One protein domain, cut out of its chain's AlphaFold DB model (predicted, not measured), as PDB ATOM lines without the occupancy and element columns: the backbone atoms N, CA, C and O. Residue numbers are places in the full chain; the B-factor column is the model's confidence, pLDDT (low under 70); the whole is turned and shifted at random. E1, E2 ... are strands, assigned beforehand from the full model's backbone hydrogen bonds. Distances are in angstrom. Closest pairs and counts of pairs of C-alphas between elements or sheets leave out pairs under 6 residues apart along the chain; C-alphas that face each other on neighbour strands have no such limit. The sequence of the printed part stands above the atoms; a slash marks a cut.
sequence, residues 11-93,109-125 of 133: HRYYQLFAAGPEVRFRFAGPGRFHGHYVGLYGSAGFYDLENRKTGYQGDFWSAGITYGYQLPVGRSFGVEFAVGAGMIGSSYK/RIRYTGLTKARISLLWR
ATOM      1  N   HIS A  11     -25.093   9.965  12.472       48.91
ATOM      2  CA  HIS A  11     -25.736  10.035  11.145       48.91
ATOM      3  C   HIS A  11     -24.751   9.719  10.005       48.91
ATOM      4  O   HIS A  11     -24.538  10.524   9.094       48.91
ATOM      5  N   ARG A  12     -24.070   8.573  10.121       50.78
ATOM      6  CA  ARG A  12     -23.174   8.050   9.086       50.78
ATOM      7  C   ARG A  12     -23.582   6.630   8.742       50.78
ATOM      8  O   ARG A  12     -23.357   5.722   9.540       50.78
ATOM      9  N   TYR A  13     -24.149   6.463   7.554       55.78
ATOM     10  CA  TYR A  13     -24.454   5.162   6.976       55.78
ATOM     11  C   TYR A  13     -23.587   4.971   5.737       55.78
ATOM     12  O   TYR A  13     -23.575   5.810   4.842       55.78
ATOM     13  N   TYR A  14     -22.839   3.873   5.710       61.94
ATOM     14  CA  TYR A  14     -22.052   3.465   4.554       61.94
ATOM     15  C   TYR A  14     -22.522   2.071   4.147       61.94
ATOM     16  O   TYR A  14     -22.082   1.067   4.708       61.94
ATOM     17  N   GLN A  15     -23.470   2.010   3.215       69.81
ATOM     18  CA  GLN A  15     -23.959   0.756   2.653       69.81
ATOM     19  C   GLN A  15     -23.405   0.598   1.241       69.81
ATOM     20  O   GLN A  15     -23.559   1.473   0.398       69.81
ATOM     21  N   LEU A  16     -22.750  -0.527   0.975       76.25
ATOM     22  CA  LEU A  16     -22.342  -0.904  -0.369       76.25
ATOM     23  C   LEU A  16     -22.807  -2.330  -0.601       76.25
ATOM     24  O   LEU A  16     -22.376  -3.258   0.083       76.25
ATOM     25  N   PHE A  17     -23.710  -2.492  -1.557       81.50
ATOM     26  CA  PHE A  17     -24.197  -3.790  -1.978       81.50
ATOM     27  C   PHE A  17     -23.734  -4.041  -3.404       81.50
ATOM     28  O   PHE A  17     -23.978  -3.220  -4.279       81.50
ATOM     29  N   ALA A  18     -23.085  -5.177  -3.644       83.94
ATOM     30  CA  ALA A  18     -22.685  -5.612  -4.975       83.94
ATOM     31  C   ALA A  18     -23.053  -7.083  -5.148       83.94
ATOM     32  O   ALA A  18     -22.703  -7.916  -4.310       83.94
ATOM     33  N   ALA A  19     -23.707  -7.408  -6.255       86.19
ATOM     34  CA  ALA A  19     -24.046  -8.772  -6.622       86.19
ATOM     35  C   ALA A  19     -23.632  -9.038  -8.067       86.19
ATOM     36  O   ALA A  19     -23.696  -8.163  -8.933       86.19
ATOM     37  N   GLY A  20     -23.174 -10.255  -8.341       88.94
ATOM     38  CA  GLY A  20     -22.769 -10.603  -9.690       88.94
ATOM     39  C   GLY A  20     -22.211 -12.011  -9.841       88.94
ATOM     40  O   GLY A  20     -21.659 -12.556  -8.879       88.94
ATOM     41  N   PRO A  21     -22.343 -12.603 -11.038       92.31
ATOM     42  CA  PRO A  21     -21.721 -13.878 -11.351       92.31
ATOM     43  C   PRO A  21     -20.194 -13.764 -11.500       92.31
ATOM     44  O   PRO A  21     -19.643 -12.767 -11.972       92.31
ATOM     45  N   GLU A  22     -19.503 -14.846 -11.144       91.75
ATOM     46  CA  GLU A  22     -18.077 -15.050 -11.406       91.75
ATOM     47  C   GLU A  22     -17.873 -16.476 -11.925       91.75
ATOM     48  O   GLU A  22     -18.135 -17.448 -11.217       91.75
ATOM     49  N   VAL A  23     -17.401 -16.599 -13.163       91.38
ATOM     50  CA  VAL A  23     -17.011 -17.877 -13.768       91.38
ATOM     51  C   VAL A  23     -15.550 -18.131 -13.425       91.38
ATOM     52  O   VAL A  23     -14.733 -17.225 -13.561       91.38
ATOM     53  N   ARG A  24     -15.205 -19.343 -12.975       90.81
ATOM     54  CA  ARG A  24     -13.839 -19.708 -12.558       90.81
ATOM     55  C   ARG A  24     -13.326 -20.913 -13.345       90.81
ATOM     56  O   ARG A  24     -13.899 -21.995 -13.262       90.81
ATOM     57  N   PHE A  25     -12.203 -20.735 -14.023       89.50
ATOM     58  CA  PHE A  25     -11.426 -21.760 -14.709       89.50
ATOM     59  C   PHE A  25     -10.208 -22.121 -13.860       89.50
ATOM     60  O   PHE A  25      -9.355 -21.281 -13.573       89.50
ATOM     61  N   ARG A  26     -10.131 -23.377 -13.421       87.44
ATOM     62  CA  ARG A  26      -9.009 -23.877 -12.617       87.44
ATOM     63  C   ARG A  26      -8.036 -24.607 -13.528       87.44
ATOM     64  O   ARG A  26      -8.473 -25.402 -14.358       87.44
ATOM     65  N   PHE A  27      -6.743 -24.379 -13.343       82.12
ATOM     66  CA  PHE A  27      -5.738 -25.196 -14.013       82.12
ATOM     67  C   PHE A  27      -5.728 -26.587 -13.369       82.12
ATOM     68  O   PHE A  27      -5.756 -26.708 -12.142       82.12
ATOM     69  N   ALA A  28      -5.759 -27.641 -14.188       62.47
ATOM     70  CA  ALA A  28      -5.742 -29.015 -13.699       62.47
ATOM     71  C   ALA A  28      -4.403 -29.289 -12.995       62.47
ATOM     72  O   ALA A  28      -3.349 -29.260 -13.623       62.47
ATOM     73  N   GLY A  29      -4.452 -29.525 -11.684       63.41
ATOM     74  CA  GLY A  29      -3.308 -29.909 -10.860       63.41
ATOM     75  C   GLY A  29      -3.578 -31.225 -10.122       63.41
ATOM     76  O   GLY A  29      -4.741 -31.616  -9.987       63.41
ATOM     77  N   PRO A  30      -2.538 -31.906  -9.606       54.25
ATOM     78  CA  PRO A  30      -2.635 -33.244  -9.004       54.25
ATOM     79  C   PRO A  30      -3.399 -33.309  -7.663       54.25
ATOM     80  O   PRO A  30      -3.321 -34.304  -6.949       54.25
ATOM     81  N   GLY A  31      -4.174 -32.284  -7.301       59.12
ATOM     82  CA  GLY A  31      -4.928 -32.238  -6.055       59.12
ATOM     83  C   GLY A  31      -6.241 -31.480  -6.199       59.12
ATOM     84  O   GLY A  31      -6.309 -30.389  -6.765       59.12
ATOM     85  N   ARG A  32      -7.308 -32.040  -5.623       57.38
ATOM     86  CA  ARG A  32      -8.566 -31.314  -5.427       57.38
ATOM     87  C   ARG A  32      -8.259 -30.149  -4.482       57.38
ATOM     88  O   ARG A  32      -7.931 -30.412  -3.332       57.38
ATOM     89  N   PHE A  33      -8.383 -28.904  -4.955       61.69
ATOM     90  CA  PHE A  33      -8.236 -27.665  -4.163       61.69
ATOM     91  C   PHE A  33      -6.809 -27.161  -3.890       61.69
ATOM     92  O   PHE A  33      -6.581 -26.458  -2.906       61.69
ATOM     93  N   HIS A  34      -5.868 -27.466  -4.778       73.56
ATOM     94  CA  HIS A  34      -4.549 -26.843  -4.779       73.56
ATOM     95  C   HIS A  34      -4.287 -26.216  -6.147       73.56
ATOM     96  O   HIS A  34      -4.463 -26.886  -7.165       73.56
ATOM     97  N   GLY A  35      -3.873 -24.950  -6.170       82.81
ATOM     98  CA  GLY A  35      -3.377 -24.319  -7.389       82.81
ATOM     99  C   GLY A  35      -4.070 -23.024  -7.787       82.81
ATOM    100  O   GLY A  35      -4.846 -22.422  -7.040       82.81
ATOM    101  N   HIS A  36      -3.722 -22.589  -8.993       89.44
ATOM    102  CA  HIS A  36      -4.147 -21.323  -9.564       89.44
ATOM    103  C   HIS A  36      -5.489 -21.470 -10.283       89.44
ATOM    104  O   HIS A  36      -5.792 -22.500 -10.895       89.44
ATOM    105  N   TYR A  37      -6.280 -20.408 -10.255       90.69
ATOM    106  CA  TYR A  37      -7.457 -20.276 -11.092       90.69
ATOM    107  C   TYR A  37      -7.527 -18.874 -11.684       90.69
ATOM    108  O   TYR A  37      -7.097 -17.889 -11.081       90.69
ATOM    109  N   VAL A  38      -8.103 -18.798 -12.874       92.12
ATOM    110  CA  VAL A  38      -8.472 -17.548 -13.526       92.12
ATOM    111  C   VAL A  38      -9.983 -17.529 -13.620       92.12
ATOM    112  O   VAL A  38     -10.615 -18.534 -13.921       92.12
ATOM    113  N   GLY A  39     -10.592 -16.396 -13.338       92.00
ATOM    114  CA  GLY A  39     -12.016 -16.199 -13.465       92.00
ATOM    115  C   GLY A  39     -12.341 -14.945 -14.244       92.00
ATOM    116  O   GLY A  39     -11.514 -14.049 -14.387       92.00
ATOM    117  N   LEU A  40     -13.571 -14.889 -14.724       92.69
ATOM    118  CA  LEU A  40     -14.177 -13.700 -15.290       92.69
ATOM    119  C   LEU A  40     -15.376 -13.353 -14.417       92.69
ATOM    120  O   LEU A  40     -16.202 -14.221 -14.127       92.69
ATOM    121  N   TYR A  41     -15.466 -12.104 -13.981       92.19
ATOM    122  CA  TYR A  41     -16.556 -11.650 -13.133       92.19
ATOM    123  C   TYR A  41     -17.215 -10.401 -13.704       92.19
ATOM    124  O   TYR A  41     -16.570  -9.538 -14.300       92.19
ATOM    125  N   GLY A  42     -18.518 -10.308 -13.474       91.12
ATOM    126  CA  GLY A  42     -19.307  -9.109 -13.695       91.12
ATOM    127  C   GLY A  42     -20.204  -8.912 -12.486       91.12
ATOM    128  O   GLY A  42     -20.861  -9.850 -12.056       91.12
ATOM    129  N   SER A  43     -20.215  -7.718 -11.912       87.94
ATOM    130  CA  SER A  43     -21.080  -7.373 -10.788       87.94
ATOM    131  C   SER A  43     -21.656  -5.983 -10.947       87.94
ATOM    132  O   SER A  43     -21.021  -5.100 -11.516       87.94
ATOM    133  N   ALA A  44     -22.861  -5.798 -10.433       86.38
ATOM    134  CA  ALA A  44     -23.516  -4.510 -10.326       86.38
ATOM    135  C   ALA A  44     -24.009  -4.326  -8.895       86.38
ATOM    136  O   ALA A  44     -24.186  -5.291  -8.146       86.38
ATOM    137  N   GLY A  45     -24.172  -3.081  -8.492       85.06
ATOM    138  CA  GLY A  45     -24.424  -2.762  -7.110       85.06
ATOM    139  C   GLY A  45     -24.896  -1.344  -6.903       85.06
ATOM    140  O   GLY A  45     -24.862  -0.511  -7.807       85.06
ATOM    141  N   PHE A  46     -25.301  -1.097  -5.670       81.69
ATOM    142  CA  PHE A  46     -25.782   0.179  -5.185       81.69
ATOM    143  C   PHE A  46     -24.904   0.586  -4.008       81.69
ATOM    144  O   PHE A  46     -24.555  -0.250  -3.167       81.69
ATOM    145  N   TYR A  47     -24.522   1.854  -3.960       74.44
ATOM    146  CA  TYR A  47     -23.886   2.444  -2.792       74.44
ATOM    147  C   TYR A  47     -24.790   3.529  -2.222       74.44
ATOM    148  O   TYR A  47     -25.411   4.281  -2.969       74.44
ATOM    149  N   ASP A  48     -24.846   3.591  -0.899       70.25
ATOM    150  CA  ASP A  48     -25.519   4.623  -0.127       70.25
ATOM    151  C   ASP A  48     -24.539   5.114   0.942       70.25
ATOM    152  O   ASP A  48     -24.235   4.417   1.917       70.25
ATOM    153  N   LEU A  49     -23.937   6.273   0.676       68.38
ATOM    154  CA  LEU A  49     -23.012   6.941   1.584       68.38
ATOM    155  C   LEU A  49     -23.721   8.189   2.116       68.38
ATOM    156  O   LEU A  49     -23.707   9.247   1.482       68.38
ATOM    157  N   GLU A  50     -24.328   8.082   3.290       58.97
ATOM    158  CA  GLU A  50     -24.952   9.215   3.962       58.97
ATOM    159  C   GLU A  50     -23.951   9.853   4.926       58.97
ATOM    160  O   GLU A  50     -23.540   9.248   5.919       58.97
ATOM    161  N   ASN A  51     -23.531  11.088   4.632       52.81
ATOM    162  CA  ASN A  51     -22.605  11.835   5.480       52.81
ATOM    163  C   ASN A  51     -23.249  13.154   5.926       52.81
ATOM    164  O   ASN A  51     -22.982  14.193   5.327       52.81
ATOM    165  N   ARG A  52     -24.089  13.106   6.975       50.75
ATOM    166  CA  ARG A  52     -24.721  14.222   7.732       50.75
ATOM    167  C   ARG A  52     -25.486  15.337   6.979       50.75
ATOM    168  O   ARG A  52     -26.378  15.916   7.584       50.75
ATOM    169  N   LYS A  53     -25.141  15.709   5.744       48.69
ATOM    170  CA  LYS A  53     -25.717  16.833   4.973       48.69
ATOM    171  C   LYS A  53     -25.981  16.508   3.500       48.69
ATOM    172  O   LYS A  53     -26.716  17.243   2.848       48.69
ATOM    173  N   THR A  54     -25.389  15.448   2.954       53.06
ATOM    174  CA  THR A  54     -25.592  15.050   1.555       53.06
ATOM    175  C   THR A  54     -25.473  13.531   1.464       53.06
ATOM    176  O   THR A  54     -24.435  12.974   1.827       53.06
ATOM    177  N   GLY A  55     -26.558  12.867   1.065       53.53
ATOM    178  CA  GLY A  55     -26.580  11.435   0.782       53.53
ATOM    179  C   GLY A  55     -26.121  11.187  -0.649       53.53
ATOM    180  O   GLY A  55     -26.678  11.760  -1.584       53.53
ATOM    181  N   TYR A  56     -25.088  10.368  -0.822       58.16
ATOM    182  CA  TYR A  56     -24.629   9.930  -2.135       58.16
ATOM    183  C   TYR A  56     -25.133   8.512  -2.375       58.16
ATOM    184  O   TYR A  56     -24.476   7.539  -2.004       58.16
ATOM    185  N   GLN A  57     -26.310   8.423  -2.993       66.12
ATOM    186  CA  GLN A  57     -26.908   7.173  -3.446       66.12
ATOM    187  C   GLN A  57     -26.700   7.017  -4.950       66.12
ATOM    188  O   GLN A  57     -27.124   7.891  -5.706       66.12
ATOM    189  N   GLY A  58     -26.074   5.927  -5.394       71.31
ATOM    190  CA  GLY A  58     -25.877   5.679  -6.821       71.31
ATOM    191  C   GLY A  58     -25.553   4.234  -7.176       71.31
ATOM    192  O   GLY A  58     -25.265   3.396  -6.320       71.31
ATOM    193  N   ASP A  59     -25.572   3.970  -8.479       79.44
ATOM    194  CA  ASP A  59     -25.357   2.640  -9.035       79.44
ATOM    195  C   ASP A  59     -23.919   2.505  -9.538       79.44
ATOM    196  O   ASP A  59     -23.321   3.440 -10.097       79.44
ATOM    197  N   PHE A  60     -23.357   1.312  -9.406       82.75
ATOM    198  CA  PHE A  60     -22.082   0.970 -10.015       82.75
ATOM    199  C   PHE A  60     -22.143  -0.402 -10.667       82.75
ATOM    200  O   PHE A  60     -22.871  -1.299 -10.251       82.75
ATOM    201  N   TRP A  61     -21.334  -0.569 -11.700       84.75
ATOM    202  CA  TRP A  61     -21.054  -1.850 -12.316       84.75
ATOM    203  C   TRP A  61     -19.546  -2.049 -12.384       84.75
ATOM    204  O   TRP A  61     -18.760  -1.105 -12.474       84.75
ATOM    205  N   SER A  62     -19.125  -3.300 -12.335       87.06
ATOM    206  CA  SER A  62     -17.733  -3.686 -12.452       87.06
ATOM    207  C   SER A  62     -17.622  -4.981 -13.229       87.06
ATOM    208  O   SER A  62     -18.344  -5.932 -12.944       87.06
ATOM    209  N   ALA A  63     -16.693  -5.037 -14.168       89.00
ATOM    210  CA  ALA A  63     -16.391  -6.246 -14.913       89.00
ATOM    211  C   ALA A  63     -14.880  -6.407 -15.020       89.00
ATOM    212  O   ALA A  63     -14.155  -5.423 -15.188       89.00
ATOM    213  N   GLY A  64     -14.396  -7.636 -14.914       91.00
ATOM    214  CA  GLY A  64     -12.966  -7.885 -14.931       91.00
ATOM    215  C   GLY A  64     -12.606  -9.353 -14.875       91.00
ATOM    216  O   GLY A  64     -13.462 -10.238 -14.832       91.00
ATOM    217  N   ILE A  65     -11.304  -9.587 -14.855       91.62
ATOM    218  CA  ILE A  65     -10.727 -10.899 -14.616       91.62
ATOM    219  C   ILE A  65     -10.324 -11.012 -13.149       91.62
ATOM    220  O   ILE A  65      -9.916 -10.035 -12.522       91.62
ATOM    221  N   THR A  66     -10.427 -12.214 -12.609       94.25
ATOM    222  CA  THR A  66      -9.941 -12.580 -11.281       94.25
ATOM    223  C   THR A  66      -8.817 -13.583 -11.467       94.25
ATOM    224  O   THR A  66      -8.983 -14.570 -12.169       94.25
ATOM    225  N   TYR A  67      -7.685 -13.376 -10.821       92.62
ATOM    226  CA  TYR A  67      -6.652 -14.382 -10.651       92.62
ATOM    227  C   TYR A  67      -6.604 -14.767  -9.180       92.62
ATOM    228  O   TYR A  67      -6.529 -13.902  -8.307       92.62
ATOM    229  N   GLY A  68      -6.673 -16.058  -8.886       92.06
ATOM    230  CA  GLY A  68      -6.615 -16.527  -7.514       92.06
ATOM    231  C   GLY A  68      -5.798 -17.787  -7.348       92.06
ATOM    232  O   GLY A  68      -5.475 -18.499  -8.300       92.06
ATOM    233  N   TYR A  69      -5.447 -18.035  -6.099       89.06
ATOM    234  CA  TYR A  69      -4.643 -19.150  -5.663       89.06
ATOM    235  C   TYR A  69      -5.266 -19.766  -4.419       89.06
ATOM    236  O   TYR A  69      -5.624 -19.066  -3.465       89.06
ATOM    237  N   GLN A  70      -5.412 -21.086  -4.447       89.12
ATOM    238  CA  GLN A  70      -6.015 -21.840  -3.365       89.12
ATOM    239  C   GLN A  70      -4.972 -22.720  -2.674       89.12
ATOM    240  O   GLN A  70      -4.323 -23.557  -3.303       89.12
ATOM    241  N   LEU A  71      -4.863 -22.535  -1.359       85.62
ATOM    242  CA  LEU A  71      -3.951 -23.244  -0.474       85.62
ATOM    243  C   LEU A  71      -4.736 -24.128   0.503       85.62
ATOM    244  O   LEU A  71      -5.485 -23.604   1.330       85.62
ATOM    245  N   PRO A  72      -4.582 -25.459   0.461       82.81
ATOM    246  CA  PRO A  72      -5.108 -26.325   1.506       82.81
ATOM    247  C   PRO A  72      -4.279 -26.149   2.788       82.81
ATOM    248  O   PRO A  72      -3.059 -26.285   2.767       82.81
ATOM    249  N   VAL A  73      -4.944 -25.869   3.912       81.62
ATOM    250  CA  VAL A  73      -4.318 -25.740   5.236       81.62
ATOM    251  C   VAL A  73      -4.815 -26.895   6.104       81.62
ATOM    252  O   VAL A  73      -5.854 -26.832   6.763       81.62
ATOM    253  N   GLY A  74      -4.075 -28.002   6.062       76.56
ATOM    254  CA  GLY A  74      -4.411 -29.226   6.784       76.56
ATOM    255  C   GLY A  74      -5.587 -30.000   6.178       76.56
ATOM    256  O   GLY A  74      -5.873 -29.929   4.983       76.56
ATOM    257  N   ARG A  75      -6.261 -30.804   7.009       74.81
ATOM    258  CA  ARG A  75      -7.278 -31.765   6.543       74.81
ATOM    259  C   ARG A  75      -8.654 -31.142   6.298       74.81
ATOM    260  O   ARG A  75      -9.398 -31.640   5.452       74.81
ATOM    261  N   SER A  76      -8.978 -30.075   7.024       80.88
ATOM    262  CA  SER A  76     -10.339 -29.526   7.093       80.88
ATOM    263  C   SER A  76     -10.445 -28.075   6.629       80.88
ATOM    264  O   SER A  76     -11.547 -27.642   6.317       80.88
ATOM    265  N   PHE A  77      -9.345 -27.329   6.540       84.62
ATOM    266  CA  PHE A  77      -9.369 -25.913   6.172       84.62
ATOM    267  C   PHE A  77      -8.573 -25.648   4.892       84.62
ATOM    268  O   PHE A  77      -7.714 -26.425   4.480       84.62
ATOM    269  N   GLY A  78      -8.883 -24.540   4.235       87.12
ATOM    270  CA  GLY A  78      -8.125 -24.007   3.114       87.12
ATOM    271  C   GLY A  78      -8.281 -22.497   3.056       87.12
ATOM    272  O   GLY A  78      -9.254 -21.952   3.567       87.12
ATOM    273  N   VAL A  79      -7.325 -21.822   2.442       90.00
ATOM    274  CA  VAL A  79      -7.366 -20.378   2.230       90.00
ATOM    275  C   VAL A  79      -7.335 -20.113   0.731       90.00
ATOM    276  O   VAL A  79      -6.529 -20.684   0.001       90.00
ATOM    277  N   GLU A  80      -8.245 -19.266   0.269       90.88
ATOM    278  CA  GLU A  80      -8.286 -18.753  -1.097       90.88
ATOM    279  C   GLU A  80      -7.867 -17.285  -1.073       90.88
ATOM    280  O   GLU A  80      -8.481 -16.467  -0.384       90.88
ATOM    281  N   PHE A  81      -6.833 -16.959  -1.842       92.81
ATOM    282  CA  PHE A  81      -6.437 -15.589  -2.133       92.81
ATOM    283  C   PHE A  81      -6.815 -15.287  -3.574       92.81
ATOM    284  O   PHE A  81      -6.440 -16.028  -4.476       92.81
ATOM    285  N   ALA A  82      -7.541 -14.202  -3.809       92.00
ATOM    286  CA  ALA A  82      -7.929 -13.787  -5.145       92.00
ATOM    287  C   ALA A  82      -7.759 -12.286  -5.310       92.00
ATOM    288  O   ALA A  82      -8.156 -11.496  -4.455       92.00
ATOM    289  N   VAL A  83      -7.227 -11.892  -6.451       93.62
ATOM    290  CA  VAL A  83      -7.110 -10.503  -6.873       93.62
ATOM    291  C   VAL A  83      -7.770 -10.368  -8.233       93.62
ATOM    292  O   VAL A  83      -7.684 -11.261  -9.066       93.62
ATOM    293  N   GLY A  84      -8.489  -9.280  -8.456       90.88
ATOM    294  CA  GLY A  84      -9.172  -9.018  -9.709       90.88
ATOM    295  C   GLY A  84      -8.807  -7.654 -10.252       90.88
ATOM    296  O   GLY A  84      -8.721  -6.676  -9.507       90.88
ATOM    297  N   ALA A  85      -8.599  -7.618 -11.559       90.31
ATOM    298  CA  ALA A  85      -8.333  -6.410 -12.313       90.31
ATOM    299  C   ALA A  85      -9.406  -6.248 -13.386       90.31
ATOM    300  O   ALA A  85      -9.830  -7.214 -14.028       90.31
ATOM    301  N   GLY A  86      -9.864  -5.020 -13.573       88.06
ATOM    302  CA  GLY A  86     -11.006  -4.771 -14.429       88.06
ATOM    303  C   GLY A  86     -11.354  -3.305 -14.551       88.06
ATOM    304  O   GLY A  86     -10.555  -2.412 -14.258       88.06
ATOM    305  N   MET A  87     -12.581  -3.073 -14.996       82.81
ATOM    306  CA  MET A  87     -13.160  -1.751 -15.131       82.81
ATOM    307  C   MET A  87     -14.325  -1.615 -14.161       82.81
ATOM    308  O   MET A  87     -15.193  -2.486 -14.106       82.81
ATOM    309  N   ILE A  88     -14.360  -0.506 -13.433       82.19
ATOM    310  CA  ILE A  88     -15.526  -0.064 -12.672       82.19
ATOM    311  C   ILE A  88     -16.113   1.126 -13.420       82.19
ATOM    312  O   ILE A  88     -15.400   2.078 -13.749       82.19
ATOM    313  N   GLY A  89     -17.404   1.055 -13.710       77.31
ATOM    314  CA  GLY A  89     -18.178   2.174 -14.212       77.31
ATOM    315  C   GLY A  89     -19.272   2.535 -13.221       77.31
ATOM    316  O   GLY A  89     -19.996   1.666 -12.751       77.31
ATOM    317  N   SER A  90     -19.430   3.819 -12.928       68.06
ATOM    318  CA  SER A  90     -20.627   4.321 -12.250       68.06
ATOM    319  C   SER A  90     -21.340   5.293 -13.178       68.06
ATOM    320  O   SER A  90     -20.702   6.106 -13.855       68.06
ATOM    321  N   SER A  91     -22.659   5.148 -13.248       59.38
ATOM    322  CA  SER A  91     -23.543   6.052 -13.972       59.38
ATOM    323  C   SER A  91     -24.376   6.772 -12.925       59.38
ATOM    324  O   SER A  91     -25.306   6.189 -12.380       59.38
ATOM    325  N   TYR A  92     -24.030   8.021 -12.622       52.25
ATOM    326  CA  TYR A  92     -24.845   8.864 -11.750       52.25
ATOM    327  C   TYR A  92     -25.761   9.731 -12.616       52.25
ATOM    328  O   TYR A  92     -25.276  10.406 -13.529       52.25
ATOM    329  N   LYS A  93     -27.075   9.705 -12.366       48.66
ATOM    330  CA  LYS A  93     -28.013  10.651 -12.982       48.66
ATOM    331  C   LYS A  93     -28.095  11.886 -12.092       48.66
ATOM    332  O   LYS A  93     -28.695  11.834 -11.024       48.66
ATOM    333  N   ARG A 109     -19.677   9.519 -16.878       53.19
ATOM    334  CA  ARG A 109     -19.170   8.144 -16.766       53.19
ATOM    335  C   ARG A 109     -17.820   8.152 -16.050       53.19
ATOM    336  O   ARG A 109     -16.792   8.395 -16.677       53.19
ATOM    337  N   ILE A 110     -17.805   7.881 -14.747       59.47
ATOM    338  CA  ILE A 110     -16.543   7.608 -14.043       59.47
ATOM    339  C   ILE A 110     -16.118   6.198 -14.448       59.47
ATOM    340  O   ILE A 110     -16.837   5.240 -14.171       59.47
ATOM    341  N   ARG A 111     -14.990   6.081 -15.156       65.38
ATOM    342  CA  ARG A 111     -14.418   4.805 -15.600       65.38
ATOM    343  C   ARG A 111     -13.072   4.620 -14.913       65.38
ATOM    344  O   ARG A 111     -12.097   5.259 -15.293       65.38
ATOM    345  N   TYR A 112     -13.031   3.768 -13.898       76.25
ATOM    346  CA  TYR A 112     -11.786   3.373 -13.248       76.25
ATOM    347  C   TYR A 112     -11.307   2.054 -13.843       76.25
ATOM    348  O   TYR A 112     -12.094   1.119 -13.989       76.25
ATOM    349  N   THR A 113     -10.027   1.977 -14.187       78.56
ATOM    350  CA  THR A 113      -9.384   0.766 -14.700       78.56
ATOM    351  C   THR A 113      -8.192   0.446 -13.825       78.56
ATOM    352  O   THR A 113      -7.284   1.267 -13.710       78.56
ATOM    353  N   GLY A 114      -8.186  -0.722 -13.197       85.94
ATOM    354  CA  GLY A 114      -7.122  -1.064 -12.265       85.94
ATOM    355  C   GLY A 114      -7.434  -2.309 -11.461       85.94
ATOM    356  O   GLY A 114      -8.180  -3.179 -11.910       85.94
ATOM    357  N   LEU A 115      -6.858  -2.378 -10.261       85.94
ATOM    358  CA  LEU A 115      -7.196  -3.410  -9.294       85.94
ATOM    359  C   LEU A 115      -8.587  -3.107  -8.739       85.94
ATOM    360  O   LEU A 115      -8.800  -2.141  -8.013       85.94
ATOM    361  N   THR A 116      -9.549  -3.922  -9.131       85.81
ATOM    362  CA  THR A 116     -10.971  -3.699  -8.866       85.81
ATOM    363  C   THR A 116     -11.503  -4.605  -7.769       85.81
ATOM    364  O   THR A 116     -12.598  -4.374  -7.262       85.81
ATOM    365  N   LYS A 117     -10.760  -5.657  -7.413       85.69
ATOM    366  CA  LYS A 117     -11.201  -6.660  -6.450       85.69
ATOM    367  C   LYS A 117     -10.015  -7.280  -5.723       85.69
ATOM    368  O   LYS A 117      -9.018  -7.634  -6.339       85.69
ATOM    369  N   ALA A 118     -10.159  -7.485  -4.423       91.12
ATOM    370  CA  ALA A 118      -9.286  -8.338  -3.630       91.12
ATOM    371  C   ALA A 118     -10.170  -9.166  -2.695       91.12
ATOM    372  O   ALA A 118     -11.128  -8.652  -2.118       91.12
ATOM    373  N   ARG A 119      -9.898 -10.464  -2.590       89.88
ATOM    374  CA  ARG A 119     -10.667 -11.410  -1.786       89.88
ATOM    375  C   ARG A 119      -9.711 -12.345  -1.068       89.88
ATOM    376  O   ARG A 119      -8.830 -12.938  -1.679       89.88
ATOM    377  N   ILE A 120      -9.950 -12.511   0.224       92.56
ATOM    378  CA  ILE A 120      -9.352 -13.560   1.042       92.56
ATOM    379  C   ILE A 120     -10.522 -14.346   1.618       92.56
ATOM    380  O   ILE A 120     -11.470 -13.757   2.138       92.56
ATOM    381  N   SER A 121     -10.528 -15.662   1.452       90.62
ATOM    382  CA  SER A 121     -11.632 -16.506   1.908       90.62
ATOM    383  C   SER A 121     -11.109 -17.731   2.636       90.62
ATOM    384  O   SER A 121     -10.240 -18.441   2.134       90.62
ATOM    385  N   LEU A 122     -11.660 -17.974   3.825       90.31
ATOM    386  CA  LEU A 122     -11.437 -19.205   4.567       90.31
ATOM    387  C   LEU A 122     -12.451 -20.245   4.094       90.31
ATOM    388  O   LEU A 122     -13.662 -20.046   4.173       90.31
ATOM    389  N   LEU A 123     -11.940 -21.356   3.595       86.62
ATOM    390  CA  LEU A 123     -12.713 -22.498   3.149       86.62
ATOM    391  C   LEU A 123     -12.715 -23.534   4.266       86.62
ATOM    392  O   LEU A 123     -11.654 -23.973   4.714       86.62
ATOM    393  N   TRP A 124     -13.903 -23.948   4.693       85.62
ATOM    394  CA  TRP A 124     -14.061 -25.025   5.661       85.62
ATOM    395  C   TRP A 124     -14.719 -26.237   5.010       85.62
ATOM    396  O   TRP A 124     -15.767 -26.147   4.370       85.62
ATOM    397  N   ARG A 125     -14.076 -27.390   5.171       74.56
ATOM    398  CA  ARG A 125     -14.582 -28.690   4.756       74.56
ATOM    399  C   ARG A 125     -15.227 -29.378   5.949       74.56
ATOM    400  O   ARG A 125     -14.539 -29.852   6.854       74.56
TER     401      ARG A 125
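This is residues 11 to 93 and 109 to 125 of the 133 residues of an uncharacterized protein of Alistipes indistinctus YIT 12060 (UniProt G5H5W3). One long, twisted sheet makes the model: E3, E4, E5 and E6 run side by side and each bends, while E1 and then E2 follow E3's other side. The 100 printed residues hold six strands, E1 to E6 in chain order, and no named helix: all strand, antiparallel, loose with a radius of gyration of the C-alphas of 17.0 A, spans 55 by 28 by 18 A.

E4, residues 54 to 73, measures 46.2 A from C-alpha 54 at (-25.592, 15.050, 1.555). E3 is residues 35 to 51, 42.9 A; E5 77 to 92, 42.1 A; E6 109 to 124, 40.4 A, ending at (-14.061, -25.025, 5.661); E1 12 to 19; E2 22 to 26.

E2 to E5 form a meander, successive antiparallel neighbours: N 23 and O 40 are 2.8 A apart, N 43 and O 62 2.8 A, N 67 and O 83 2.7 A. E6 pairs with E5 (N 84 and O 117, 2.7 A), E1 with E3 (N 15 and O 48, 2.8 A). E4 bends by 79 degrees at residue 65.

Residues 94 to 108 are cut out, a C-alpha gap of 9.9 A. No link printed whole is long. Under 70 in pLDDT are 27 residues, among them 49 to 57.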